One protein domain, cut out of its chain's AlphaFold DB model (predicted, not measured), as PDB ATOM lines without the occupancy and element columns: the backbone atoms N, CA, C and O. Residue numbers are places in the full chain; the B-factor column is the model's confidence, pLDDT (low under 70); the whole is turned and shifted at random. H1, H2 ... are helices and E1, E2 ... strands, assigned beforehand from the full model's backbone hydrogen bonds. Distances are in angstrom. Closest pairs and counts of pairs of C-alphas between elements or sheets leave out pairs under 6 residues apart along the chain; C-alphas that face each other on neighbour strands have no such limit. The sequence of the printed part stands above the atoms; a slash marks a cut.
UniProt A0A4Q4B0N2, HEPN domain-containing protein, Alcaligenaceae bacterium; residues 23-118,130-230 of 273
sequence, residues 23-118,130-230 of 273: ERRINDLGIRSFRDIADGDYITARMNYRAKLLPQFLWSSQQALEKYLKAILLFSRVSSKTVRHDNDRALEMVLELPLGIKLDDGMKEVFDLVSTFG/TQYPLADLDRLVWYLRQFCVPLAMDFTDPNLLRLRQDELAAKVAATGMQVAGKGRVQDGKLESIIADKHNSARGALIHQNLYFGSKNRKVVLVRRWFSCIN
ATOM      1  N   GLU A  23       8.325   8.017  13.980       81.44
ATOM      2  CA  GLU A  23       8.781   6.748  14.530       81.44
ATOM      3  C   GLU A  23       9.790   6.910  15.674       81.44
ATOM      4  O   GLU A  23       9.715   6.216  16.696       81.44
ATOM      5  N   ARG A  24      10.728   7.852  15.532       84.00
ATOM      6  CA  ARG A  24      11.729   8.157  16.561       84.00
ATOM      7  C   ARG A  24      11.080   8.792  17.784       84.00
ATOM      8  O   ARG A  24      11.474   8.485  18.907       84.00
ATOM      9  N   ARG A  25      10.056   9.625  17.584       88.38
ATOM     10  CA  ARG A  25       9.278  10.229  18.679       88.38
ATOM     11  C   ARG A  25       8.447   9.201  19.424       88.38
ATOM     12  O   ARG A  25       8.363   9.269  20.645       88.38
ATOM     13  N   ILE A  26       7.904   8.211  18.719       90.69
ATOM     14  CA  ILE A  26       7.212   7.085  19.355       90.69
ATOM     15  C   ILE A  26       8.183   6.287  20.240       90.69
ATOM     16  O   ILE A  26       7.823   5.903  21.353       90.69
ATOM     17  N   ASN A  27       9.422   6.070  19.790       91.44
ATOM     18  CA  ASN A  27      10.447   5.420  20.612       91.44
ATOM     19  C   ASN A  27      10.833   6.256  21.842       91.44
ATOM     20  O   ASN A  27      10.912   5.700  22.936       91.44
ATOM     21  N   ASP A  28      11.029   7.569  21.681       92.31
ATOM     22  CA  ASP A  28      11.299   8.486  22.800       92.31
ATOM     23  C   ASP A  28      10.162   8.464  23.830       92.31
ATOM     24  O   ASP A  28      10.407   8.339  25.029       92.31
ATOM     25  N   LEU A  29       8.909   8.473  23.365       94.06
ATOM     26  CA  LEU A  29       7.729   8.318  24.214       94.06
ATOM     27  C   LEU A  29       7.737   6.969  24.948       94.06
ATOM     28  O   LEU A  29       7.479   6.922  26.149       94.06
ATOM     29  N   GLY A  30       8.077   5.876  24.260       95.25
ATOM     30  CA  GLY A  30       8.236   4.554  24.871       95.25
ATOM     31  C   GLY A  30       9.270   4.529  25.993       95.25
ATOM     32  O   GLY A  30       9.032   3.964  27.063       95.25
ATOM     33  N   ILE A  31      10.403   5.190  25.774       95.88
ATOM     34  CA  ILE A  31      11.474   5.301  26.762       95.88
ATOM     35  C   ILE A  31      11.015   6.149  27.949       95.88
ATOM     36  O   ILE A  31      10.993   5.671  29.082       95.88
ATOM     37  N   ARG A  32      10.620   7.396  27.699       96.12
ATOM     38  CA  ARG A  32      10.429   8.392  28.758       96.12
ATOM     39  C   ARG A  32       9.116   8.240  29.505       96.12
ATOM     40  O   ARG A  32       9.095   8.477  30.708       96.12
ATOM     41  N   SER A  33       8.039   7.873  28.813       96.38
ATOM     42  CA  SER A  33       6.691   7.821  29.393       96.38
ATOM     43  C   SER A  33       6.332   6.444  29.937       96.38
ATOM     44  O   SER A  33       5.523   6.354  30.857       96.38
ATOM     45  N   PHE A  34       6.927   5.375  29.399       97.38
ATOM     46  CA  PHE A  34       6.677   4.018  29.883       97.38
ATOM     47  C   PHE A  34       7.856   3.472  30.675       97.38
ATOM     48  O   PHE A  34       7.740   3.347  31.892       97.38
ATOM     49  N   ARG A  35       8.996   3.189  30.034       97.88
ATOM     50  CA  ARG A  35      10.131   2.522  30.696       97.88
ATOM     51  C   ARG A  35      10.666   3.317  31.893       97.88
ATOM     52  O   ARG A  35      10.757   2.786  32.992       97.88
ATOM     53  N   ASP A  36      10.978   4.595  31.712       97.94
ATOM     54  CA  ASP A  36      11.614   5.406  32.755       97.94
ATOM     55  C   ASP A  36      10.633   5.806  33.881       97.94
ATOM     56  O   ASP A  36      11.056   6.098  35.009       97.94
ATOM     57  N   ILE A  37       9.323   5.813  33.605       98.38
ATOM     58  CA  ILE A  37       8.288   5.949  34.642       98.38
ATOM     59  C   ILE A  37       8.146   4.634  35.413       98.38
ATOM     60  O   ILE A  37       8.181   4.661  36.643       98.38
ATOM     61  N   ALA A  38       8.104   3.493  34.716       98.62
ATOM     62  CA  ALA A  38       8.084   2.162  35.325       98.62
ATOM     63  C   ALA A  38       9.283   1.934  36.258       98.62
ATOM     64  O   ALA A  38       9.136   1.362  37.336       98.62
ATOM     65  N   ASP A  39      10.461   2.442  35.891       98.50
ATOM     66  CA  ASP A  39      11.654   2.431  36.742       98.50
ATOM     67  C   ASP A  39      11.430   3.159  38.072       98.50
ATOM     68  O   ASP A  39      11.878   2.703  39.127       98.50
ATOM     69  N   GLY A  40      10.744   4.304  38.023       98.38
ATOM     70  CA  GLY A  40      10.381   5.078  39.208       98.38
ATOM     71  C   GLY A  40       9.374   4.339  40.087       98.38
ATOM     72  O   GLY A  40       9.563   4.263  41.304       98.38
ATOM     73  N   ASP A  41       8.354   3.739  39.476       98.69
ATOM     74  CA  ASP A  41       7.362   2.917  40.175       98.69
ATOM     75  C   ASP A  41       8.013   1.693  40.833       98.69
ATOM     76  O   ASP A  41       7.760   1.405  42.001       98.69
ATOM     77  N   TYR A  42       8.945   1.031  40.143       98.69
ATOM     78  CA  TYR A  42       9.709  -0.090  40.691       98.69
ATOM     79  C   TYR A  42      10.557   0.329  41.899       98.69
ATOM     80  O   TYR A  42      10.515  -0.321  42.945       98.69
ATOM     81  N   ILE A  43      11.293   1.438  41.807       98.44
ATOM     82  CA  ILE A  43      12.049   1.977  42.949       98.44
ATOM     83  C   ILE A  43      11.109   2.272  44.125       98.44
ATOM     84  O   ILE A  43      11.432   1.933  45.267       98.44
ATOM     85  N   THR A  44       9.943   2.853  43.846       98.44
ATOM     86  CA  THR A  44       8.924   3.168  44.855       98.44
ATOM     87  C   THR A  44       8.393   1.898  45.517       98.44
ATOM     88  O   THR A  44       8.343   1.828  46.745       98.44
ATOM     89  N   ALA A  45       8.114   0.847  44.741       98.00
ATOM     90  CA  ALA A  45       7.737  -0.461  45.268       98.00
ATOM     91  C   ALA A  45       8.799  -0.984  46.245       98.00
ATOM     92  O   ALA A  45       8.486  -1.345  47.381       98.00
ATOM     93  N   ARG A  46      10.082  -0.929  45.871       96.75
ATOM     94  CA  ARG A  46      11.182  -1.354  46.754       96.75
ATOM     95  C   ARG A  46      11.259  -0.536  48.045       96.75
ATOM     96  O   ARG A  46      11.521  -1.101  49.111       96.75
ATOM     97  N   MET A  47      11.036   0.777  47.972       97.19
ATOM     98  CA  MET A  47      10.980   1.651  49.150       97.19
ATOM     99  C   MET A  47       9.817   1.269  50.073       97.19
ATOM    100  O   MET A  47      10.034   1.060  51.268       97.19
ATOM    101  N   ASN A  48       8.618   1.088  49.512       95.56
ATOM    102  CA  ASN A  48       7.417   0.688  50.247       95.56
ATOM    103  C   ASN A  48       7.589  -0.680  50.912       95.56
ATOM    104  O   ASN A  48       7.285  -0.837  52.094       95.56
ATOM    105  N   TYR A  49       8.173  -1.651  50.202       93.31
ATOM    106  CA  TYR A  49       8.454  -2.974  50.756       93.31
ATOM    107  C   TYR A  49       9.403  -2.898  51.953       93.31
ATOM    108  O   TYR A  49       9.151  -3.496  52.999       93.31
ATOM    109  N   ARG A  50      10.483  -2.115  51.834       91.69
ATOM    110  CA  ARG A  50      11.438  -1.906  52.928       91.69
ATOM    111  C   ARG A  50      10.788  -1.222  54.136       91.69
ATOM    112  O   ARG A  50      11.148  -1.543  55.267       91.69
ATOM    113  N   ALA A  51       9.837  -0.322  53.899       93.06
ATOM    114  CA  ALA A  51       9.037   0.335  54.931       93.06
ATOM    115  C   ALA A  51       7.877  -0.532  55.464       93.06
ATOM    116  O   ALA A  51       7.177  -0.106  56.377       93.06
ATOM    117  N   LYS A  52       7.689  -1.749  54.933       90.44
ATOM    118  CA  LYS A  52       6.574  -2.663  55.233       90.44
ATOM    119  C   LYS A  52       5.179  -2.109  54.899       90.44
ATOM    120  O   LYS A  52       4.184  -2.540  55.475       90.44
ATOM    121  N   LEU A  53       5.102  -1.189  53.941       92.12
ATOM    122  CA  LEU A  53       3.861  -0.605  53.432       92.12
ATOM    123  C   LEU A  53       3.326  -1.469  52.283       92.12
ATOM    124  O   LEU A  53       3.566  -1.186  51.112       92.12
ATOM    125  N   LEU A  54       2.683  -2.590  52.622       90.31
ATOM    126  CA  LEU A  54       2.350  -3.634  51.645       90.31
ATOM    127  C   LEU A  54       1.347  -3.223  50.563       90.31
ATOM    128  O   LEU A  54       1.658  -3.472  49.398       90.31
ATOM    129  N   PRO A  55       0.210  -2.572  50.873       92.38
ATOM    130  CA  PRO A  55      -0.691  -2.091  49.825       92.38
ATOM    131  C   PRO A  55       0.027  -1.159  48.841       92.38
ATOM    132  O   PRO A  55      -0.102  -1.289  47.628       92.38
ATOM    133  N   GLN A  56       0.885  -0.272  49.354       95.00
ATOM    134  CA  GLN A  56       1.663   0.661  48.540       95.00
ATOM    135  C   GLN A  56       2.765  -0.049  47.741       95.00
ATOM    136  O   GLN A  56       3.072   0.355  46.623       95.00
ATOM    137  N   PHE A  57       3.367  -1.114  48.281       95.25
ATOM    138  CA  PHE A  57       4.283  -1.977  47.533       95.25
ATOM    139  C   PHE A  57       3.574  -2.630  46.344       95.25
ATOM    140  O   PHE A  57       4.098  -2.577  45.233       95.25
ATOM    141  N   LEU A  58       2.389  -3.205  46.562       95.25
ATOM    142  CA  LEU A  58       1.620  -3.901  45.528       95.25
ATOM    143  C   LEU A  58       1.133  -2.940  44.451       95.25
ATOM    144  O   LEU A  58       1.358  -3.200  43.273       95.25
ATOM    145  N   TRP A  59       0.579  -1.793  44.846       96.12
ATOM    146  CA  TRP A  59       0.177  -0.735  43.921       96.12
ATOM    147  C   TRP A  59       1.350  -0.260  43.055       96.12
ATOM    148  O   TRP A  59       1.274  -0.277  41.829       96.12
ATOM    149  N   SER A  60       2.480   0.115  43.665       98.12
ATOM    150  CA  SER A  60       3.652   0.556  42.898       98.12
ATOM    151  C   SER A  60       4.219  -0.557  42.008       98.12
ATOM    152  O   SER A  60       4.686  -0.277  40.907       98.12
ATOM    153  N   SER A  61       4.144  -1.821  42.436       98.06
ATOM    154  CA  SER A  61       4.543  -2.967  41.606       98.06
ATOM    155  C   SER A  61       3.616  -3.133  40.401       98.06
ATOM    156  O   SER A  61       4.097  -3.290  39.281       98.06
ATOM    157  N   GLN A  62       2.300  -3.028  40.607       97.75
ATOM    158  CA  GLN A  62       1.278  -3.125  39.559       97.75
ATOM    159  C   GLN A  62       1.481  -2.040  38.503       97.75
ATOM    160  O   GLN A  62       1.514  -2.338  37.309       97.75
ATOM    161  N   GLN A  63       1.735  -0.809  38.952       97.81
ATOM    162  CA  GLN A  63       2.030   0.336  38.097       97.81
ATOM    163  C   GLN A  63       3.332   0.191  37.301       97.81
ATOM    164  O   GLN A  63       3.380   0.616  36.141       97.81
ATOM    165  N   ALA A  64       4.373  -0.406  37.889       98.62
ATOM    166  CA  ALA A  64       5.625  -0.685  37.192       98.62
ATOM    167  C   ALA A  64       5.430  -1.748  36.100       98.62
ATOM    168  O   ALA A  64       5.803  -1.525  34.947       98.62
ATOM    169  N   LEU A  65       4.809  -2.883  36.446       98.62
ATOM    170  CA  LEU A  65       4.562  -3.985  35.510       98.62
ATOM    171  C   LEU A  65       3.666  -3.548  34.345       98.62
ATOM    172  O   LEU A  65       4.019  -3.818  33.198       98.62
ATOM    173  N   GLU A  66       2.594  -2.793  34.611       98.25
ATOM    174  CA  GLU A  66       1.706  -2.244  33.572       98.25
ATOM    175  C   GLU A  66       2.507  -1.476  32.511       98.25
ATOM    176  O   GLU A  66       2.364  -1.684  31.303       98.25
ATOM    177  N   LYS A  67       3.389  -0.582  32.967       98.38
ATOM    178  CA  LYS A  67       4.165   0.289  32.083       98.38
ATOM    179  C   LYS A  67       5.262  -0.466  31.341       98.38
ATOM    180  O   LYS A  67       5.455  -0.190  30.160       98.38
ATOM    181  N   TYR A  68       5.934  -1.434  31.967       98.56
ATOM    182  CA  TYR A  68       6.886  -2.290  31.251       98.56
ATOM    183  C   TYR A  68       6.199  -3.118  30.160       98.56
ATOM    184  O   TYR A  68       6.668  -3.124  29.026       98.56
ATOM    185  N   LEU A  69       5.065  -3.760  30.455       98.56
ATOM    186  CA  LEU A  69       4.332  -4.560  29.466       98.56
ATOM    187  C   LEU A  69       3.863  -3.698  28.288       98.56
ATOM    188  O   LEU A  69       4.080  -4.049  27.128       98.56
ATOM    189  N   LYS A  70       3.320  -2.507  28.567       97.81
ATOM    190  CA  LYS A  70       2.963  -1.535  27.521       97.81
ATOM    191  C   LYS A  70       4.174  -1.042  26.730       97.81
ATOM    192  O   LYS A  70       4.054  -0.870  25.520       97.81
ATOM    193  N   ALA A  71       5.331  -0.851  27.367       97.56
ATOM    194  CA  ALA A  71       6.565  -0.501  26.663       97.56
ATOM    195  C   ALA A  71       6.974  -1.605  25.677       97.56
ATOM    196  O   ALA A  71       7.281  -1.304  24.525       97.56
ATOM    197  N   ILE A  72       6.927  -2.875  26.096       97.69
ATOM    198  CA  ILE A  72       7.259  -4.028  25.241       97.69
ATOM    199  C   ILE A  72       6.321  -4.092  24.028       97.69
ATOM    200  O   ILE A  72       6.790  -4.212  22.892       97.69
ATOM    201  N   LEU A  73       5.008  -3.952  24.248       96.81
ATOM    202  CA  LEU A  73       4.013  -3.912  23.169       96.81
ATOM    203  C   LEU A  73       4.266  -2.737  22.218       96.81
ATOM    204  O   LEU A  73       4.285  -2.922  21.001       96.81
ATOM    205  N   LEU A  74       4.541  -1.545  22.759       95.25
ATOM    206  CA  LEU A  74       4.820  -0.347  21.970       95.25
ATOM    207  C   LEU A  74       6.079  -0.507  21.111       95.25
ATOM    208  O   LEU A  74       6.039  -0.211  19.914       95.25
ATOM    209  N   PHE A  75       7.191  -0.985  21.677       94.38
ATOM    210  CA  PHE A  75       8.428  -1.221  20.922       94.38
ATOM    211  C   PHE A  75       8.273  -2.329  19.877       94.38
ATOM    212  O   PHE A  75       8.907  -2.258  18.827       94.38
ATOM    213  N   SER A  76       7.361  -3.273  20.118       93.19
ATOM    214  CA  SER A  76       6.952  -4.311  19.163       93.19
ATOM    215  C   SER A  76       5.876  -3.856  18.173       93.19
ATOM    216  O   SER A  76       5.434  -4.653  17.352       93.19
ATOM    217  N   ARG A  77       5.446  -2.587  18.242       91.31
ATOM    218  CA  ARG A  77       4.405  -1.987  17.388       91.31
ATOM    219  C   ARG A  77       3.056  -2.704  17.443       91.31
ATOM    220  O   ARG A  77       2.261  -2.627  16.510       91.31
ATOM    221  N   VAL A  78       2.757  -3.329  18.576       92.75
ATOM    222  CA  VAL A  78       1.460  -3.949  18.846       92.75
ATOM    223  C   VAL A  78       0.568  -2.959  19.588       92.75
ATOM    224  O   VAL A  78       0.933  -2.408  20.627       92.75
ATOM    225  N   SER A  79      -0.625  -2.718  19.044       92.81
ATOM    226  CA  SER A  79      -1.612  -1.826  19.655       92.81
ATOM    227  C   SER A  79      -2.116  -2.396  20.979       92.81
ATOM    228  O   SER A  79      -2.763  -3.437  21.001       92.81
ATOM    229  N   SER A  80      -1.914  -1.658  22.072       92.31
ATOM    230  CA  SER A  80      -2.426  -1.990  23.407       92.31
ATOM    231  C   SER A  80      -3.645  -1.143  23.811       92.31
ATOM    232  O   SER A  80      -3.921  -0.974  24.998       92.31
ATOM    233  N   LYS A  81      -4.374  -0.556  22.849       90.25
ATOM    234  CA  LYS A  81      -5.491   0.381  23.117       90.25
ATOM    235  C   LYS A  81      -6.600  -0.225  23.986       90.25
ATOM    236  O   LYS A  81      -7.212   0.478  24.783       90.25
ATOM    237  N   THR A  82      -6.856  -1.521  23.833       89.38
ATOM    238  CA  THR A  82      -7.910  -2.250  24.554       89.38
ATOM    239  C   THR A  82      -7.458  -2.793  25.909       89.38
ATOM    240  O   THR A  82      -8.310  -3.133  26.717       89.38
ATOM    241  N   VAL A  83      -6.148  -2.811  26.183       90.12
ATOM    242  CA  VAL A  83      -5.565  -3.332  27.431       90.12
ATOM    243  C   VAL A  83      -5.944  -2.470  28.639       90.12
ATOM    244  O   VAL A  83      -6.152  -2.983  29.729       90.12
ATOM    245  N   ARG A  84      -6.068  -1.145  28.465       89.25
ATOM    246  CA  ARG A  84      -6.362  -0.198  29.560       89.25
ATOM    247  C   ARG A  84      -5.437  -0.421  30.767       89.25
ATOM    248  O   ARG A  84      -4.255  -0.144  30.616       89.25
ATOM    249  N   HIS A  85      -5.937  -0.882  31.913       89.69
ATOM    250  CA  HIS A  85      -5.168  -1.144  33.144       89.69
ATOM    251  C   HIS A  85      -5.140  -2.636  33.516       89.69
ATOM    252  O   HIS A  85      -4.929  -2.986  34.674       89.69
ATOM    253  N   ASP A  86      -5.409  -3.505  32.541       94.25
ATOM    254  CA  ASP A  86      -5.439  -4.952  32.710       94.25
ATOM    255  C   ASP A  86      -4.040  -5.536  32.463       94.25
ATOM    256  O   ASP A  86      -3.575  -5.637  31.322       94.25
ATOM    257  N   ASN A  87      -3.344  -5.864  33.550       95.19
ATOM    258  CA  ASN A  87      -1.994  -6.413  33.476       95.19
ATOM    259  C   ASN A  87      -1.985  -7.843  32.938       95.19
ATOM    260  O   ASN A  87      -1.065  -8.172  32.189       95.19
ATOM    261  N   ASP A  88      -2.984  -8.660  33.274       96.94
ATOM    262  CA  ASP A  88      -3.078 -10.048  32.812       96.94
ATOM    263  C   ASP A  88      -3.197 -10.064  31.291       96.94
ATOM    264  O   ASP A  88      -2.385 -10.682  30.596       96.94
ATOM    265  N   ARG A  89      -4.105  -9.242  30.752       96.81
ATOM    266  CA  ARG A  89      -4.265  -9.092  29.306       96.81
ATOM    267  C   ARG A  89      -3.010  -8.541  28.634       96.81
ATOM    268  O   ARG A  89      -2.658  -8.966  27.532       96.81
ATOM    269  N   ALA A  90      -2.330  -7.585  29.268       97.56
ATOM    270  CA  ALA A  90      -1.072  -7.052  28.753       97.56
ATOM    271  C   ALA A  90       0.012  -8.138  28.682       97.56
ATOM    272  O   ALA A  90       0.748  -8.202  27.694       97.56
ATOM    273  N   LEU A  91       0.107  -8.987  29.711       98.19
ATOM    274  CA  LEU A  91       1.080 -10.069  29.776       98.19
ATOM    275  C   LEU A  91       0.785 -11.140  28.727       98.19
ATOM    276  O   LEU A  91       1.711 -11.527  28.019       98.19
ATOM    277  N   GLU A  92      -0.471 -11.562  28.565       97.56
ATOM    278  CA  GLU A  92      -0.884 -12.490  27.500       97.56
ATOM    279  C   GLU A  92      -0.388 -12.019  26.129       97.56
ATOM    280  O   GLU A  92       0.327 -12.741  25.435       97.56
ATOM    281  N   MET A  93      -0.679 -10.761  25.782       98.00
ATOM    282  CA  MET A  93      -0.256 -10.174  24.509       98.00
ATOM    283  C   MET A  93       1.270 -10.119  24.367       98.00
ATOM    284  O   MET A  93       1.790 -10.287  23.269       98.00
ATOM    285  N   VAL A  94       1.999  -9.869  25.459       97.69
ATOM    286  CA  VAL A  94       3.470  -9.858  25.465       97.69
ATOM    287  C   VAL A  94       4.046 -11.263  25.269       97.69
ATOM    288  O   VAL A  94       5.044 -11.409  24.563       97.69
ATOM    289  N   LEU A  95       3.433 -12.293  25.853       97.19
ATOM    290  CA  LEU A  95       3.868 -13.687  25.708       97.19
ATOM    291  C   LEU A  95       3.616 -14.243  24.297       97.19
ATOM    292  O   LEU A  95       4.344 -15.132  23.859       97.19
ATOM    293  N   GLU A  96       2.636 -13.700  23.573       96.69
ATOM    294  CA  GLU A  96       2.362 -14.031  22.165       96.69
ATOM    295  C   GLU A  96       3.362 -13.399  21.178       96.69
ATOM    296  O   GLU A  96       3.426 -13.793  20.009       96.69
ATOM    297  N   LEU A  97       4.165 -12.422  21.618       95.38
ATOM    298  CA  LEU A  97       5.174 -11.798  20.767       95.38
ATOM    299  C   LEU A  97       6.286 -12.792  20.403       95.38
ATOM    300  O   LEU A  97       6.682 -13.631  21.216       95.38
ATOM    301  N   PRO A  98       6.925 -12.628  19.233       93.75
ATOM    302  CA  PRO A  98       8.079 -13.432  18.833       93.75
ATOM    303  C   PRO A  98       9.376 -12.998  19.536       93.75
ATOM    304  O   PRO A  98      10.430 -12.885  18.926       93.75
ATOM    305  N   LEU A  99       9.291 -12.727  20.835       93.81
ATOM    306  CA  LEU A  99      10.410 -12.356  21.699       93.81
ATOM    307  C   LEU A  99      10.875 -13.529  22.574       93.81
ATOM    308  O   LEU A  99      11.868 -13.412  23.289       93.81
ATOM    309  N   GLY A 100      10.155 -14.658  22.539       92.19
ATOM    310  CA  GLY A 100      10.503 -15.861  23.298       92.19
ATOM    311  C   GLY A 100      10.436 -15.671  24.817       92.19
ATOM    312  O   GLY A 100      11.161 -16.348  25.547       92.19
ATOM    313  N   ILE A 101       9.598 -14.744  25.289       94.69
ATOM    314  CA  ILE A 101       9.453 -14.414  26.710       94.69
ATOM    315  C   ILE A 101       8.848 -15.613  27.442       94.69
ATOM    316  O   ILE A 101       7.805 -16.134  27.053       94.69
ATOM    317  N   LYS A 102       9.509 -16.060  28.514       93.25
ATOM    318  CA  LYS A 102       9.050 -17.173  29.352       93.25
ATOM    319  C   LYS A 102       9.240 -16.832  30.821       93.25
ATOM    320  O   LYS A 102      10.363 -16.597  31.261       93.25
ATOM    321  N   LEU A 103       8.141 -16.838  31.570       94.19
ATOM    322  CA  LEU A 103       8.168 -16.661  33.018       94.19
ATOM    323  C   LEU A 103       8.363 -18.012  33.713       94.19
ATOM    324  O   LEU A 103       7.657 -18.982  33.414       94.19
ATOM    325  N   ASP A 104       9.310 -18.072  34.645       92.50
ATOM    326  CA  ASP A 104       9.398 -19.180  35.600       92.50
ATOM    327  C   ASP A 104       8.330 -19.058  36.696       92.50
ATOM    328  O   ASP A 104       7.555 -18.103  36.720       92.50
ATOM    329  N   ASP A 105       8.260 -20.049  37.579       92.69
ATOM    330  CA  ASP A 105       7.181 -20.138  38.563       92.69
ATOM    331  C   ASP A 105       7.219 -18.986  39.574       92.69
ATOM    332  O   ASP A 105       6.183 -18.390  39.836       92.69
ATOM    333  N   GLY A 106       8.402 -18.564  40.038       91.81
ATOM    334  CA  GLY A 106       8.514 -17.420  40.955       91.81
ATOM    335  C   GLY A 106       8.100 -16.100  40.300       91.81
ATOM    336  O   GLY A 106       7.423 -15.274  40.911       91.81
ATOM    337  N   MET A 107       8.447 -15.910  39.022       94.69
ATOM    338  CA  MET A 107       7.979 -14.764  38.234       94.69
ATOM    339  C   MET A 107       6.457 -14.749  38.056       94.69
ATOM    340  O   MET A 107       5.862 -13.676  38.106       94.69
ATOM    341  N   LYS A 108       5.836 -15.914  37.830       95.88
ATOM    342  CA  LYS A 108       4.375 -16.033  37.722       95.88
ATOM    343  C   LYS A 108       3.704 -15.766  39.065       95.88
ATOM    344  O   LYS A 108       2.834 -14.914  39.136       95.88
ATOM    345  N   GLU A 109       4.182 -16.392  40.137       93.81
ATOM    346  CA  GLU A 109       3.631 -16.223  41.487       93.81
ATOM    347  C   GLU A 109       3.624 -14.754  41.930       93.81
ATOM    348  O   GLU A 109       2.619 -14.258  42.443       93.81
ATOM    349  N   VAL A 110       4.726 -14.022  41.713       95.12
ATOM    350  CA  VAL A 110       4.764 -12.594  42.062       95.12
ATOM    351  C   VAL A 110       3.906 -11.743  41.128       95.12
ATOM    352  O   VAL A 110       3.339 -10.745  41.575       95.12
ATOM    353  N   PHE A 111       3.799 -12.115  39.851       97.06
ATOM    354  CA  PHE A 111       2.920 -11.430  38.912       97.06
ATOM    355  C   PHE A 111       1.458 -11.581  39.342       97.06
ATOM    356  O   PHE A 111       0.781 -10.569  39.507       97.06
ATOM    357  N   ASP A 112       1.017 -12.803  39.636       94.94
ATOM    358  CA  ASP A 112      -0.345 -13.120  40.077       94.94
ATOM    359  C   ASP A 112      -0.677 -12.423  41.403       94.94
ATOM    360  O   ASP A 112      -1.754 -11.844  41.556       94.94
ATOM    361  N   LEU A 113       0.273 -12.393  42.348       93.50
ATOM    362  CA  LEU A 113       0.142 -11.639  43.597       93.50
ATOM    363  C   LEU A 113      -0.115 -10.148  43.325       93.50
ATOM    364  O   LEU A 113      -1.013  -9.543  43.913       93.50
ATOM    365  N   VAL A 114       0.692  -9.541  42.454       95.31
ATOM    366  CA  VAL A 114       0.582  -8.116  42.126       95.31
ATOM    367  C   VAL A 114      -0.681  -7.826  41.315       95.31
ATOM    368  O   VAL A 114      -1.313  -6.800  41.558       95.31
ATOM    369  N   SER A 115      -1.070  -8.705  40.393       94.25
ATOM    370  CA  SER A 115      -2.283  -8.552  39.585       94.25
ATOM    371  C   SER A 115      -3.547  -8.674  40.439       94.25
ATOM    372  O   SER A 115      -4.457  -7.858  40.329       94.25
ATOM    373  N   THR A 116      -3.550  -9.608  41.395       91.25
ATOM    374  CA  THR A 116      -4.678  -9.831  42.310       91.25
ATOM    375  C   THR A 116      -4.869  -8.670  43.283       91.25
ATOM    376  O   THR A 116      -5.980  -8.174  43.451       91.25
ATOM    377  N   PHE A 117      -3.798  -8.234  43.957       91.50
ATOM    378  CA  PHE A 117      -3.921  -7.288  45.074       91.50
ATOM    379  C   PHE A 117      -3.516  -5.853  44.737       91.50
ATOM    380  O   PHE A 117      -3.883  -4.928  45.456       91.50
ATOM    381  N   GLY A 118      -2.740  -5.638  43.676       89.88
ATOM    382  CA  GLY A 118      -2.296  -4.309  43.258       89.88
ATOM    383  C   GLY A 118      -3.437  -3.350  42.905       89.88
ATOM    384  O   GLY A 118      -3.367  -2.201  43.332       89.88
ATOM    385  N   THR A 130       2.681 -14.132  51.475       65.00
ATOM    386  CA  THR A 130       3.524 -15.251  51.870       65.00
ATOM    387  C   THR A 130       4.788 -15.254  51.022       65.00
ATOM    388  O   THR A 130       4.698 -15.371  49.816       65.00
ATOM    389  N   GLN A 131       5.949 -15.196  51.682       68.31
ATOM    390  CA  GLN A 131       7.298 -15.424  51.129       68.31
ATOM    391  C   GLN A 131       7.799 -14.470  50.020       68.31
ATOM    392  O   GLN A 131       7.161 -14.270  49.006       68.31
ATOM    393  N   TYR A 132       8.995 -13.912  50.260       75.94
ATOM    394  CA  TYR A 132       9.945 -13.218  49.362       75.94
ATOM    395  C   TYR A 132       9.464 -12.457  48.101       75.94
ATOM    396  O   TYR A 132      10.253 -12.363  47.159       75.94
ATOM    397  N   PRO A 133       8.310 -11.758  48.078       87.38
ATOM    398  CA  PRO A 133       7.788 -11.194  46.829       87.38
ATOM    399  C   PRO A 133       8.708 -10.120  46.230       87.38
ATOM    400  O   PRO A 133       8.680  -9.867  45.036       87.38
ATOM    401  N   LEU A 134       9.563  -9.483  47.040       92.81
ATOM    402  CA  LEU A 134      10.526  -8.510  46.535       92.81
ATOM    403  C   LEU A 134      11.596  -9.154  45.643       92.81
ATOM    404  O   LEU A 134      11.982  -8.558  44.645       92.81
ATOM    405  N   ALA A 135      12.096 -10.340  46.003       91.44
ATOM    406  CA  ALA A 135      13.162 -10.993  45.244       91.44
ATOM    407  C   ALA A 135      12.650 -11.479  43.881       91.44
ATOM    408  O   ALA A 135      13.337 -11.315  42.869       91.44
ATOM    409  N   ASP A 136      11.430 -12.013  43.857       92.75
ATOM    410  CA  ASP A 136      10.769 -12.434  42.627       92.75
ATOM    411  C   ASP A 136      10.354 -11.229  41.779       92.75
ATOM    412  O   ASP A 136      10.556 -11.242  40.565       92.75
ATOM    413  N   LEU A 137       9.898 -10.130  42.398       95.62
ATOM    414  CA  LEU A 137       9.644  -8.878  41.680       95.62
ATOM    415  C   LEU A 137      10.928  -8.330  41.049       95.62
ATOM    416  O   LEU A 137      10.912  -7.922  39.892       95.62
ATOM    417  N   ASP A 138      12.048  -8.331  41.779       94.69
ATOM    418  CA  ASP A 138      13.340  -7.886  41.246       94.69
ATOM    419  C   ASP A 138      13.746  -8.692  40.019       94.69
ATOM    420  O   ASP A 138      14.232  -8.128  39.036       94.69
ATOM    421  N   ARG A 139      13.524 -10.007  40.080       92.75
ATOM    422  CA  ARG A 139      13.792 -10.932  38.985       92.75
ATOM    423  C   ARG A 139      12.891 -10.654  37.787       92.75
ATOM    424  O   ARG A 139      13.394 -10.546  36.669       92.75
ATOM    425  N   LEU A 140      11.587 -10.527  38.015       95.94
ATOM    426  CA  LEU A 140      10.595 -10.263  36.977       95.94
ATOM    427  C   LEU A 140      10.867  -8.924  36.284       95.94
ATOM    428  O   LEU A 140      10.946  -8.874  35.058       95.94
ATOM    429  N   VAL A 141      11.086  -7.858  37.058       96.50
ATOM    430  CA  VAL A 141      11.414  -6.528  36.525       96.50
ATOM    431  C   VAL A 141      12.716  -6.578  35.740       96.50
ATOM    432  O   VAL A 141      12.760  -6.092  34.614       96.50
ATOM    433  N   TRP A 142      13.766  -7.202  36.274       93.94
ATOM    434  CA  TRP A 142      15.023  -7.364  35.543       93.94
ATOM    435  C   TRP A 142      14.845  -8.088  34.207       93.94
ATOM    436  O   TRP A 142      15.462  -7.712  33.210       93.94
ATOM    437  N   TYR A 143      14.004  -9.120  34.174       94.50
ATOM    438  CA  TYR A 143      13.755  -9.902  32.971       94.50
ATOM    439  C   TYR A 143      12.929  -9.131  31.934       94.50
ATOM    440  O   TYR A 143      13.393  -8.950  30.811       94.50
ATOM    441  N   LEU A 144      11.761  -8.599  32.312       96.44
ATOM    442  CA  LEU A 144      10.889  -7.839  31.404       96.44
ATOM    443  C   LEU A 144      11.581  -6.595  30.844       96.44
ATOM    444  O   LEU A 144      11.428  -6.250  29.671       96.44
ATOM    445  N   ARG A 145      12.390  -5.925  31.667       94.94
ATOM    446  CA  ARG A 145      13.045  -4.676  31.286       94.94
ATOM    447  C   ARG A 145      14.072  -4.854  30.167       94.94
ATOM    448  O   ARG A 145      14.288  -3.917  29.405       94.94
ATOM    449  N   GLN A 146      14.629  -6.054  29.988       93.94
ATOM    450  CA  GLN A 146      15.491  -6.363  28.840       93.94
ATOM    451  C   GLN A 146      14.751  -6.291  27.499       93.94
ATOM    452  O   GLN A 146      15.381  -6.030  26.476       93.94
ATOM    453  N   PHE A 147      13.426  -6.455  27.507       95.56
ATOM    454  CA  PHE A 147      12.573  -6.318  26.326       95.56
ATOM    455  C   PHE A 147      12.040  -4.890  26.126       95.56
ATOM    456  O   PHE A 147      11.422  -4.590  25.109       95.56
ATOM    457  N   CYS A 148      12.302  -3.980  27.067       95.81
ATOM    458  CA  CYS A 148      11.892  -2.576  26.996       95.81
ATOM    459  C   CYS A 148      12.907  -1.730  26.205       95.81
ATOM    460  O   CYS A 148      13.407  -0.713  26.700       95.81
ATOM    461  N   VAL A 149      13.236  -2.161  24.986       93.19
ATOM    462  CA  VAL A 149      14.189  -1.485  24.093       93.19
ATOM    463  C   VAL A 149      13.566  -1.224  22.718       93.19
ATOM    464  O   VAL A 149      12.876  -2.100  22.196       93.19
ATOM    465  N   PRO A 150      13.805  -0.052  22.098       91.75
ATOM    466  CA  PRO A 150      13.388   0.192  20.720       91.75
ATOM    467  C   PRO A 150      13.990  -0.837  19.756       91.75
ATOM    468  O   PRO A 150      15.201  -1.050  19.763       91.75
ATOM    469  N   LEU A 151      13.155  -1.448  18.910       88.56
ATOM    470  CA  LEU A 151      13.592  -2.489  17.971       88.56
ATOM    471  C   LEU A 151      14.076  -1.929  16.628       88.56
ATOM    472  O   LEU A 151      15.012  -2.463  16.042       88.56
ATOM    473  N   ALA A 152      13.482  -0.838  16.146       77.12
ATOM    474  CA  ALA A 152      13.913  -0.167  14.921       77.12
ATOM    475  C   ALA A 152      13.800   1.359  15.062       77.12
ATOM    476  O   ALA A 152      13.241   1.870  16.030       77.12
ATOM    477  N   MET A 153      14.384   2.100  14.122       69.69
ATOM    478  CA  MET A 153      14.267   3.567  14.049       69.69
ATOM    479  C   MET A 153      13.326   4.015  12.929       69.69
ATOM    480  O   MET A 153      12.749   5.093  13.023       69.69
ATOM    481  N   ASP A 154      13.175   3.168  11.914       66.94
ATOM    482  CA  ASP A 154      12.251   3.269  10.791       66.94
ATOM    483  C   ASP A 154      11.499   1.933  10.735       66.94
ATOM    484  O   ASP A 154      12.108   0.873  10.907       66.94
ATOM    485  N   PHE A 155      10.175   1.991  10.615       64.44
ATOM    486  CA  PHE A 155       9.269   0.851  10.808       64.44
ATOM    487  C   PHE A 155       8.414   0.566   9.577       64.44
ATOM    488  O   PHE A 155       7.400  -0.123   9.671       64.44
ATOM    489  N   THR A 156       8.816   1.084   8.421       69.50
ATOM    490  CA  THR A 156       8.154   0.782   7.151       69.50
ATOM    491  C   THR A 156       8.359  -0.670   6.699       69.50
ATOM    492  O   THR A 156       7.554  -1.168   5.917       69.50
ATOM    493  N   ASP A 157       9.369  -1.377   7.230       81.50
ATOM    494  CA  ASP A 157       9.691  -2.767   6.880       81.50
ATOM    495  C   ASP A 157       9.365  -3.778   8.010       81.50
ATOM    496  O   ASP A 157      10.094  -3.870   9.008       81.50
ATOM    497  N   PRO A 158       8.305  -4.600   7.857       84.44
ATOM    498  CA  PRO A 158       7.965  -5.672   8.795       84.44
ATOM    499  C   PRO A 158       9.046  -6.752   8.955       84.44
ATOM    500  O   PRO A 158       9.149  -7.351  10.029       84.44
ATOM    501  N   ASN A 159       9.860  -7.012   7.926       87.50
ATOM    502  CA  ASN A 159      10.921  -8.021   7.998       87.50
ATOM    503  C   ASN A 159      12.059  -7.551   8.900       87.50
ATOM    504  O   ASN A 159      12.582  -8.334   9.693       87.50
ATOM    505  N   LEU A 160      12.398  -6.260   8.834       87.56
ATOM    506  CA  LEU A 160      13.366  -5.658   9.745       87.56
ATOM    507  C   LEU A 160      12.879  -5.736  11.196       87.56
ATOM    508  O   LEU A 160      13.657  -6.096  12.075       87.56
ATOM    509  N   LEU A 161      11.596  -5.451  11.457       88.50
ATOM    510  CA  LEU A 161      11.035  -5.587  12.805       88.50
ATOM    511  C   LEU A 161      11.161  -7.028  13.315       88.50
ATOM    512  O   LEU A 161      11.633  -7.232  14.432       88.50
ATOM    513  N   ARG A 162      10.797  -8.015  12.487       90.25
ATOM    514  CA  ARG A 162      10.927  -9.435  12.834       90.25
ATOM    515  C   ARG A 162      12.376  -9.815  13.138       90.25
ATOM    516  O   ARG A 162      12.636 -10.395  14.188       90.25
ATOM    517  N   LEU A 163      13.316  -9.422  12.280       91.69
ATOM    518  CA  LEU A 163      14.744  -9.672  12.483       91.69
ATOM    519  C   LEU A 163      15.225  -9.111  13.830       91.69
ATOM    520  O   LEU A 163      15.935  -9.783  14.572       91.69
ATOM    521  N   ARG A 164      14.800  -7.893  14.180       92.50
ATOM    522  CA  ARG A 164      15.168  -7.236  15.444       92.50
ATOM    523  C   ARG A 164      14.553  -7.918  16.666       92.50
ATOM    524  O   ARG A 164      15.187  -7.953  17.719       92.50
ATOM    525  N   GLN A 165      13.345  -8.467  16.533       93.50
ATOM    526  CA  GLN A 165      12.723  -9.296  17.572       93.50
ATOM    527  C   GLN A 165      13.532 -10.573  17.809       93.50
ATOM    528  O   GLN A 165      13.851 -10.879  18.959       93.50
ATOM    529  N   ASP A 166      13.938 -11.254  16.736       93.81
ATOM    530  CA  ASP A 166      14.735 -12.480  16.815       93.81
ATOM    531  C   ASP A 166      16.134 -12.210  17.409       93.81
ATOM    532  O   ASP A 166      16.591 -12.938  18.294       93.81
ATOM    533  N   GLU A 167      16.793 -11.118  17.000       93.44
ATOM    534  CA  GLU A 167      18.072 -10.664  17.571       93.44
ATOM    535  C   GLU A 167      17.960 -10.382  19.078       93.44
ATOM    536  O   GLU A 167      18.822 -10.793  19.864       93.44
ATOM    537  N   LEU A 168      16.892  -9.696  19.501       93.12
ATOM    538  CA  LEU A 168      16.652  -9.400  20.910       93.12
ATOM    539  C   LEU A 168      16.373 -10.677  21.710       93.12
ATOM    540  O   LEU A 168      16.957 -10.862  22.780       93.12
ATOM    541  N   ALA A 169      15.532 -11.570  21.187       93.19
ATOM    542  CA  ALA A 169      15.229 -12.853  21.812       93.19
ATOM    543  C   ALA A 169      16.506 -13.682  22.021       93.19
ATOM    544  O   ALA A 169      16.768 -14.159  23.129       93.19
ATOM    545  N   ALA A 170      17.354 -13.779  20.992       92.19
ATOM    546  CA  ALA A 170      18.638 -14.472  21.067       92.19
ATOM    547  C   ALA A 170      19.581 -13.827  22.097       92.19
ATOM    548  O   ALA A 170      20.198 -14.530  22.903       92.19
ATOM    549  N   LYS A 171      19.656 -12.490  22.130       90.38
ATOM    550  CA  LYS A 171      20.468 -11.745  23.104       90.38
ATOM    551  C   LYS A 171      20.026 -12.005  24.547       90.38
ATOM    552  O   LYS A 171      20.875 -12.245  25.412       90.38
ATOM    553  N   VAL A 172      18.725 -11.955  24.827       90.12
ATOM    554  CA  VAL A 172      18.196 -12.196  26.181       90.12
ATOM    555  C   VAL A 172      18.373 -13.662  26.580       90.12
ATOM    556  O   VAL A 172      18.821 -13.941  27.694       90.12
ATOM    557  N   ALA A 173      18.128 -14.604  25.664       88.12
ATOM    558  CA  ALA A 173      18.379 -16.024  25.903       88.12
ATOM    559  C   ALA A 173      19.856 -16.302  26.241       88.12
ATOM    560  O   ALA A 173      20.141 -17.027  27.193       88.12
ATOM    561  N   ALA A 174      20.793 -15.672  25.523       85.31
ATOM    562  CA  ALA A 174      22.232 -15.802  25.772       85.31
ATOM    563  C   ALA A 174      22.689 -15.135  27.081       85.31
ATOM    564  O   ALA A 174      23.637 -15.590  27.723       85.31
ATOM    565  N   THR A 175      22.017 -14.055  27.487       78.25
ATOM    566  CA  THR A 175      22.262 -13.383  28.772       78.25
ATOM    567  C   THR A 175      21.909 -14.297  29.947       78.25
ATOM    568  O   THR A 175      22.617 -14.308  30.958       78.25
ATOM    569  N   GLY A 176      20.859 -15.107  29.783       69.62
ATOM    570  CA  GLY A 176      20.338 -16.004  30.804       69.62
ATOM    571  C   GLY A 176      19.694 -15.257  31.978       69.62
ATOM    572  O   GLY A 176      19.702 -14.031  32.067       69.62
ATOM    573  N   MET A 177      19.146 -16.014  32.930       65.31
ATOM    574  CA  MET A 177      18.576 -15.459  34.171       65.31
ATOM    575  C   MET A 177      19.630 -15.198  35.255       65.31
ATOM    576  O   MET A 177      19.302 -14.772  36.361       65.31
ATOM    577  N   GLN A 178      20.900 -15.483  34.964       56.25
ATOM    578  CA  GLN A 178      21.958 -15.463  35.957       56.25
ATOM    579  C   GLN A 178      22.868 -14.245  35.787       56.25
ATOM    580  O   GLN A 178      23.555 -14.077  34.783       56.25
ATOM    581  N   VAL A 179      22.962 -13.501  36.891       56.69
ATOM    582  CA  VAL A 179      23.998 -12.524  37.249       56.69
ATOM    583  C   VAL A 179      23.707 -11.068  36.860       56.69
ATOM    584  O   VAL A 179      23.486 -10.717  35.699       56.69
ATOM    585  N   ALA A 180      23.795 -10.196  37.872       58.78
ATOM    586  CA  ALA A 180      23.867  -8.749  37.713       58.78
ATOM    587  C   ALA A 180      24.848  -8.354  36.595       58.78
ATOM    588  O   ALA A 180      25.935  -8.912  36.462       58.78
ATOM    589  N   GLY A 181      24.474  -7.355  35.799       62.91
ATOM    590  CA  GLY A 181      25.379  -6.721  34.839       62.91
ATOM    591  C   GLY A 181      25.261  -7.174  33.385       62.91
ATOM    592  O   GLY A 181      25.550  -6.353  32.521       62.91
ATOM    593  N   LYS A 182      24.796  -8.396  33.084       68.44
ATOM    594  CA  LYS A 182      24.675  -8.863  31.684       68.44
ATOM    595  C   LYS A 182      23.362  -8.462  30.989       68.44
ATOM    596  O   LYS A 182      23.363  -8.257  29.786       68.44
ATOM    597  N   GLY A 183      22.282  -8.277  31.745       75.38
ATOM    598  CA  GLY A 183      20.960  -7.850  31.251       75.38
ATOM    599  C   GLY A 183      20.679  -6.351  31.379       75.38
ATOM    600  O   GLY A 183      19.527  -5.952  31.502       75.38
ATOM    601  N   ARG A 184      21.723  -5.511  31.433       85.06
ATOM    602  CA  ARG A 184      21.540  -4.059  31.572       85.06
ATOM    603  C   ARG A 184      20.959  -3.472  30.296       85.06
ATOM    604  O   ARG A 184      21.381  -3.820  29.192       85.06
ATOM    605  N   VAL A 185      20.047  -2.526  30.468       88.00
ATOM    606  CA  VAL A 185      19.537  -1.725  29.359       88.00
ATOM    607  C   VAL A 185      20.487  -0.555  29.143       88.00
ATOM    608  O   VAL A 185      20.827   0.166  30.083       88.00
ATOM    609  N   GLN A 186      20.940  -0.384  27.903       84.38
ATOM    610  CA  GLN A 186      21.768   0.757  27.531       84.38
ATOM    611  C   GLN A 186      20.974   2.056  27.731       84.38
ATOM    612  O   GLN A 186      19.793   2.119  27.387       84.38
ATOM    613  N   ASP A 187      21.622   3.061  28.325       83.88
ATOM    614  CA  ASP A 187      21.025   4.367  28.636       83.88
ATOM    615  C   ASP A 187      19.714   4.264  29.444       83.88
ATOM    616  O   ASP A 187      18.790   5.066  29.301       83.88
ATOM    617  N   GLY A 188      19.606   3.232  30.287       90.81
ATOM    618  CA  GLY A 188      18.476   3.038  31.185       90.81
ATOM    619  C   GLY A 188      18.603   3.853  32.476       90.81
ATOM    620  O   GLY A 188      19.688   4.030  33.037       90.81
ATOM    621  N   LYS A 189      17.467   4.326  32.996       95.44
ATOM    622  CA  LYS A 189      17.425   5.137  34.221       95.44
ATOM    623  C   LYS A 189      17.829   4.359  35.480       95.44
ATOM    624  O   LYS A 189      18.486   4.921  36.352       95.44
ATOM    625  N   LEU A 190      17.513   3.065  35.597       95.44
ATOM    626  CA  LEU A 190      18.022   2.253  36.716       95.44
ATOM    627  C   LEU A 190      19.553   2.149  36.696       95.44
ATOM    628  O   LEU A 190      20.195   2.236  37.742       95.44
ATOM    629  N   GLU A 191      20.151   1.996  35.516       93.69
ATOM    630  CA  GLU A 191      21.598   1.931  35.338       93.69
ATOM    631  C   GLU A 191      22.280   3.248  35.731       93.69
ATOM    632  O   GLU A 191      23.291   3.212  36.440       93.69
ATOM    633  N   SER A 192      21.706   4.398  35.353       94.19
ATOM    634  CA  SER A 192      22.233   5.712  35.751       94.19
ATOM    635  C   SER A 192      22.154   5.929  37.268       94.19
ATOM    636  O   SER A 192      23.132   6.366  37.878       94.19
ATOM    637  N   ILE A 193      21.058   5.509  37.909       95.38
ATOM    638  CA  ILE A 193      20.902   5.545  39.374       95.38
ATOM    639  C   ILE A 193      21.919   4.632  40.074       95.38
ATOM    640  O   ILE A 193      22.432   4.977  41.137       95.38
ATOM    641  N   ILE A 194      22.236   3.458  39.517       92.81
ATOM    642  CA  ILE A 194      23.252   2.557  40.095       92.81
ATOM    643  C   ILE A 194      24.654   3.171  39.999       92.81
ATOM    644  O   ILE A 194      25.454   2.991  40.932       92.81
ATOM    645  N   ALA A 195      24.952   3.844  38.884       91.69
ATOM    646  CA  ALA A 195      26.239   4.478  38.619       91.69
ATOM    647  C   ALA A 195      26.494   5.682  39.541       91.69
ATOM    648  O   ALA A 195      27.591   5.805  40.092       91.69
ATOM    649  N   ASP A 196      25.477   6.514  39.777       94.69
ATOM    650  CA  ASP A 196      25.573   7.672  40.664       94.69
ATOM    651  C   ASP A 196      25.446   7.281  42.145       94.69
ATOM    652  O   ASP A 196      24.360   7.075  42.688       94.69
ATOM    653  N   LYS A 197      26.586   7.223  42.844       92.62
ATOM    654  CA  LYS A 197      26.655   6.874  44.273       92.62
ATOM    655  C   LYS A 197      25.891   7.838  45.188       92.62
ATOM    656  O   LYS A 197      25.557   7.418  46.298       92.62
ATOM    657  N   HIS A 198      25.640   9.072  44.753       95.19
ATOM    658  CA  HIS A 198      24.968  10.108  45.539       95.19
ATOM    659  C   HIS A 198      23.459  10.168  45.282       95.19
ATOM    660  O   HIS A 198      22.746  10.867  46.001       95.19
ATOM    661  N   ASN A 199      22.953   9.400  44.316       95.94
ATOM    662  CA  ASN A 199      21.532   9.361  44.022       95.94
ATOM    663  C   ASN A 199      20.728   8.784  45.203       95.94
ATOM    664  O   ASN A 199      20.986   7.673  45.676       95.94
ATOM    665  N   SER A 200      19.704   9.513  45.647       95.81
ATOM    666  CA  SER A 200      18.865   9.136  46.793       95.81
ATOM    667  C   SER A 200      18.103   7.821  46.583       95.81
ATOM    668  O   SER A 200      17.912   7.053  47.530       95.81
ATOM    669  N   ALA A 201      17.728   7.499  45.343       96.06
ATOM    670  CA  ALA A 201      17.029   6.262  45.008       96.06
ATOM    671  C   ALA A 201      17.947   5.029  45.012       96.06
ATOM    672  O   ALA A 201      17.480   3.898  45.195       96.06
ATOM    673  N   ARG A 202      19.263   5.224  44.856       95.12
ATOM    674  CA  ARG A 202      20.231   4.129  44.710       95.12
ATOM    675  C   ARG A 202      20.198   3.159  45.882       95.12
ATOM    676  O   ARG A 202      20.277   1.949  45.679       95.12
ATOM    677  N   GLY A 203      20.070   3.679  47.103       94.25
ATOM    678  CA  GLY A 203      20.027   2.863  48.316       94.25
ATOM    679  C   GLY A 203      18.871   1.862  48.306       94.25
ATOM    680  O   GLY A 203      19.068   0.696  48.651       94.25
ATOM    681  N   ALA A 204      17.686   2.288  47.863       94.25
ATOM    682  CA  ALA A 204      16.529   1.407  47.720       94.25
ATOM    683  C   ALA A 204      16.749   0.375  46.606       94.25
ATOM    684  O   ALA A 204      16.503  -0.816  46.809       94.25
ATOM    685  N   LEU A 205      17.287   0.802  45.460       94.50
ATOM    686  CA  LEU A 205      17.506  -0.057  44.297       94.50
ATOM    687  C   LEU A 205      18.453  -1.234  44.588       94.50
ATOM    688  O   LEU A 205      18.134  -2.369  44.250       94.50
ATOM    689  N   ILE A 206      19.569  -1.002  45.287       92.56
ATOM    690  CA  ILE A 206      20.603  -2.039  45.499       92.56
ATOM    691  C   ILE A 206      20.426  -2.875  46.779       92.56
ATOM    692  O   ILE A 206      21.140  -3.862  46.984       92.56
ATOM    693  N   HIS A 207      19.552  -2.468  47.700       91.44
ATOM    694  CA  HIS A 207      19.379  -3.131  48.998       91.44
ATOM    695  C   HIS A 207      18.766  -4.535  48.849       91.44
ATOM    696  O   HIS A 207      17.630  -4.657  48.425       91.44
ATOM    697  N   GLN A 208      19.476  -5.604  49.226       90.31
ATOM    698  CA  GLN A 208      18.999  -6.995  49.055       90.31
ATOM    699  C   GLN A 208      18.628  -7.367  47.602       90.31
ATOM    700  O   GLN A 208      17.861  -8.292  47.382       90.31
ATOM    701  N   ASN A 209      19.199  -6.679  46.610       90.94
ATOM    702  CA  ASN A 209      18.953  -6.955  45.196       90.94
ATOM    703  C   ASN A 209      20.087  -7.805  44.594       90.94
ATOM    704  O   ASN A 209      21.269  -7.499  44.816       90.94
ATOM    705  N   LEU A 210      19.729  -8.867  43.862       89.00
ATOM    706  CA  LEU A 210      20.659  -9.738  43.120       89.00
ATOM    707  C   LEU A 210      20.900  -9.277  41.681       89.00
ATOM    708  O   LEU A 210      21.954  -9.576  41.122       89.00
ATOM    709  N   TYR A 211      19.944  -8.563  41.093       89.12
ATOM    710  CA  TYR A 211      19.925  -8.213  39.674       89.12
ATOM    711  C   TYR A 211      20.448  -6.793  39.443       89.12
ATOM    712  O   TYR A 211      21.267  -6.550  38.553       89.12
ATOM    713  N   PHE A 212      20.059  -5.866  40.320       89.19
ATOM    714  CA  PHE A 212      20.440  -4.461  40.258       89.19
ATOM    715  C   PHE A 212      21.532  -4.140  41.282       89.19
ATOM    716  O   PHE A 212      21.297  -3.987  42.482       89.19
ATOM    717  N   GLY A 213      22.769  -4.019  40.802       83.19
ATOM    718  CA  GLY A 213      23.905  -3.663  41.640       83.19
ATOM    719  C   GLY A 213      25.182  -3.399  40.852       83.19
ATOM    720  O   GLY A 213      25.314  -3.745  39.677       83.19
ATOM    721  N   SER A 214      26.154  -2.785  41.529       71.38
ATOM    722  CA  SER A 214      27.493  -2.549  40.978       71.38
ATOM    723  C   SER A 214      28.412  -3.772  41.084       71.38
ATOM    724  O   SER A 214      29.455  -3.801  40.446       71.38
ATOM    725  N   LYS A 215      28.051  -4.762  41.911       74.12
ATOM    726  CA  LYS A 215      28.799  -6.009  42.120       74.12
ATOM    727  C   LYS A 215      27.928  -7.197  41.729       74.12
ATOM    728  O   LYS A 215      26.732  -7.191  42.016       74.12
ATOM    729  N   ASN A 216      28.554  -8.239  41.192       74.06
ATOM    730  CA  ASN A 216      27.899  -9.508  40.880       74.06
ATOM    731  C   ASN A 216      27.660 -10.297  42.171       74.06
ATOM    732  O   ASN A 216      28.500 -11.089  42.601       74.06
ATOM    733  N   ARG A 217      26.535 -10.025  42.837       78.62
ATOM    734  CA  ARG A 217      26.127 -10.753  44.041       78.62
ATOM    735  C   ARG A 217      25.553 -12.108  43.646       78.62
ATOM    736  O   ARG A 217      24.715 -12.186  42.759       78.62
ATOM    737  N   LYS A 218      25.999 -13.163  44.329       82.00
ATOM    738  CA  LYS A 218      25.459 -14.524  44.167       82.00
ATOM    739  C   LYS A 218      24.351 -14.842  45.167       82.00
ATOM    740  O   LYS A 218      23.511 -15.686  44.901       82.00
ATOM    741  N   VAL A 219      24.376 -14.179  46.323       83.62
ATOM    742  CA  VAL A 219      23.456 -14.409  47.437       83.62
ATOM    743  C   VAL A 219      23.119 -13.066  48.076       83.62
ATOM    744  O   VAL A 219      23.975 -12.181  48.176       83.62
ATOM    745  N   VAL A 220      21.871 -12.920  48.513       85.75
ATOM    746  CA  VAL A 220      21.402 -11.825  49.363       85.75
ATOM    747  C   VAL A 220      20.648 -12.417  50.542       85.75
ATOM    748  O   VAL A 220      19.924 -13.398  50.398       85.75
ATOM    749  N   LEU A 221      20.822 -11.822  51.718       83.62
ATOM    750  CA  LEU A 221      20.025 -12.180  52.880       83.62
ATOM    751  C   LEU A 221      18.677 -11.470  52.778       83.62
ATOM    752  O   LEU A 221      18.627 -10.245  52.889       83.62
ATOM    753  N   VAL A 222      17.601 -12.232  52.597       80.19
ATOM    754  CA  VAL A 222      16.234 -11.703  52.620       80.19
ATOM    755  C   VAL A 222      15.587 -12.108  53.936       80.19
ATOM    756  O   VAL A 222      15.533 -13.287  54.285       80.19
ATOM    757  N   ARG A 223      15.109 -11.126  54.702       74.06
ATOM    758  CA  ARG A 223      14.414 -11.412  55.958       74.06
ATOM    759  C   ARG A 223      13.015 -11.912  55.626       74.06
ATOM    760  O   ARG A 223      12.236 -11.181  55.020       74.06
ATOM    761  N   ARG A 224      12.687 -13.132  56.048       71.94
ATOM    762  CA  ARG A 224      11.322 -13.651  55.941       71.94
ATOM    763  C   ARG A 224      10.412 -12.858  56.874       71.94
ATOM    764  O   ARG A 224      10.735 -12.646  58.043       71.94
ATOM    765  N   TRP A 225       9.282 -12.417  56.348       73.50
ATOM    766  CA  TRP A 225       8.211 -11.819  57.125       73.50
ATOM    767  C   TRP A 225       6.876 -12.174  56.483       73.50
ATOM    768  O   TRP A 225       6.814 -12.518  55.302       73.50
ATOM    769  N   PHE A 226       5.845 -12.167  57.310       81.75
ATOM    770  CA  PHE A 226       4.480 -12.509  56.957       81.75
ATOM    771  C   PHE A 226       3.593 -11.355  57.395       81.75
ATOM    772  O   PHE A 226       3.853 -10.735  58.432       81.75
ATOM    773  N   SER A 227       2.574 -11.062  56.599       83.50
ATOM    774  CA  SER A 227       1.598 -10.037  56.922       83.50
ATOM    775  C   SER A 227       0.250 -10.429  56.355       83.50
ATOM    776  O   SER A 227       0.162 -10.839  55.197       83.50
ATOM    777  N   CYS A 228      -0.777 -10.217  57.168       88.19
ATOM    778  CA  CYS A 228      -2.170 -10.285  56.770       88.19
ATOM    779  C   CYS A 228      -2.876  -9.028  57.252       88.19
ATOM    780  O   CYS A 228      -2.637  -8.575  58.373       88.19
ATOM    781  N   ILE A 229      -3.746  -8.485  56.414       90.19
ATOM    782  CA  ILE A 229      -4.590  -7.345  56.743       90.19
ATOM    783  C   ILE A 229      -6.012  -7.730  56.355       90.19
ATOM    784  O   ILE A 229      -6.288  -7.998  55.189       90.19
ATOM    785  N   ASN A 230      -6.908  -7.790  57.336       91.06
ATOM    786  CA  ASN A 230      -8.308  -8.093  57.070       91.06
ATOM    787  C   ASN A 230      -9.013  -6.842  56.543       91.06
ATOM    788  O   ASN A 230      -8.914  -5.780  57.159       91.06
TER     789      ASN A 230
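This is residues 23 to 118 and 130 to 230 of the 273 residues of the protein "HEPN domain-containing protein" of Alcaligenaceae bacterium (UniProt A0A4Q4B0N2). The long hairpin of H1 and H2, with the shorter H5 beside both, makes a three-helix bundle. H4 crosses H2 and H5, H3 packs on H2, the small H7 and H8 pack on H1, and H6 touches no helix. The printed part has 197 residues with eight named helices and then one named strand, E1, in the order H1 to H8, E1, and the class is mostly helix. It is compact, with a radius of gyration of the C-alphas of 16.4 A and spans of 51 by 37 by 28 A.

H1, residues 23 to 50, and H2, residues 54 to 75, form a helical hairpin with a tight link; they touch at a shallow tilt of 19 degrees, opposite ways, with Ala 38 and Ala 64 closest at 4.2 A between C-alphas. H5, residues 133 to 145, completes the bundle, three helices side by side. It touches H2 at 15 degrees, a shallow tilt, the same way, where the C-alphas of Tyr 68 and Arg 145 are closest, 6.6 A apart. It touches H1 at 11 degrees, a shallow tilt, opposite ways; the closest C-alphas are those of Arg 46 and Leu 134, 7.2 A apart. H4, residues 105 to 117, touches H5 about perpendicular, at 78 degrees, with Met 107 and Leu 140 closest at 5.4 A between C-alphas. With residues 114 to 117 alone H4 touches H2, where the C-alphas of Leu 58 and Val 114 are closest, 5.5 A apart. H3, residues 87 to 95, touches H2; the closest C-alphas are those of Glu 66 and Asn 87, 5.6 A apart. H7, residues 189 to 195, and H1 only just touch, with 3 pairs of C-alphas within 8 A, the closest those of Asp 36 and Lys 189 at 6.0 A. H8, residues 202 to 206, touches H1; the C-alphas of Met 47 and Ala 204 are closest, 5.7 A apart. H6, residues 158 to 175, is apart from H1 and H2, for instance. E1, residues 227 to 229, pairs with no named strand. In H2 to H8 every O i to N i+4 pair is within hydrogen-bond range; in H1 it is 21 of 24.

H1 is 39.5 A long from C-alpha 23 at (8.781, 6.748, 14.530) to C-alpha 50 at (11.438, -1.906, 52.928). H2 is 31.4 A long, H6 25.7 A, H4 18.2 A and H5 17.7 A. E1 ends with C-alpha 229 at (-4.590, -7.345, 56.743).

The C-alphas of Asp 157 and Asn 230 are the two farthest apart, at 53.6 A. Residues 119 to 129 are not printed, and C-alphas 118 and 130 are 15.1 A apart across this cut. The links H2 to H3, H5 to H6, H6 to H7 and H8 to E1 are long. Mean pLDDT of the printed part is 90.2; residues 130 to 131, 153 to 156 and 176 to 182 are under 70.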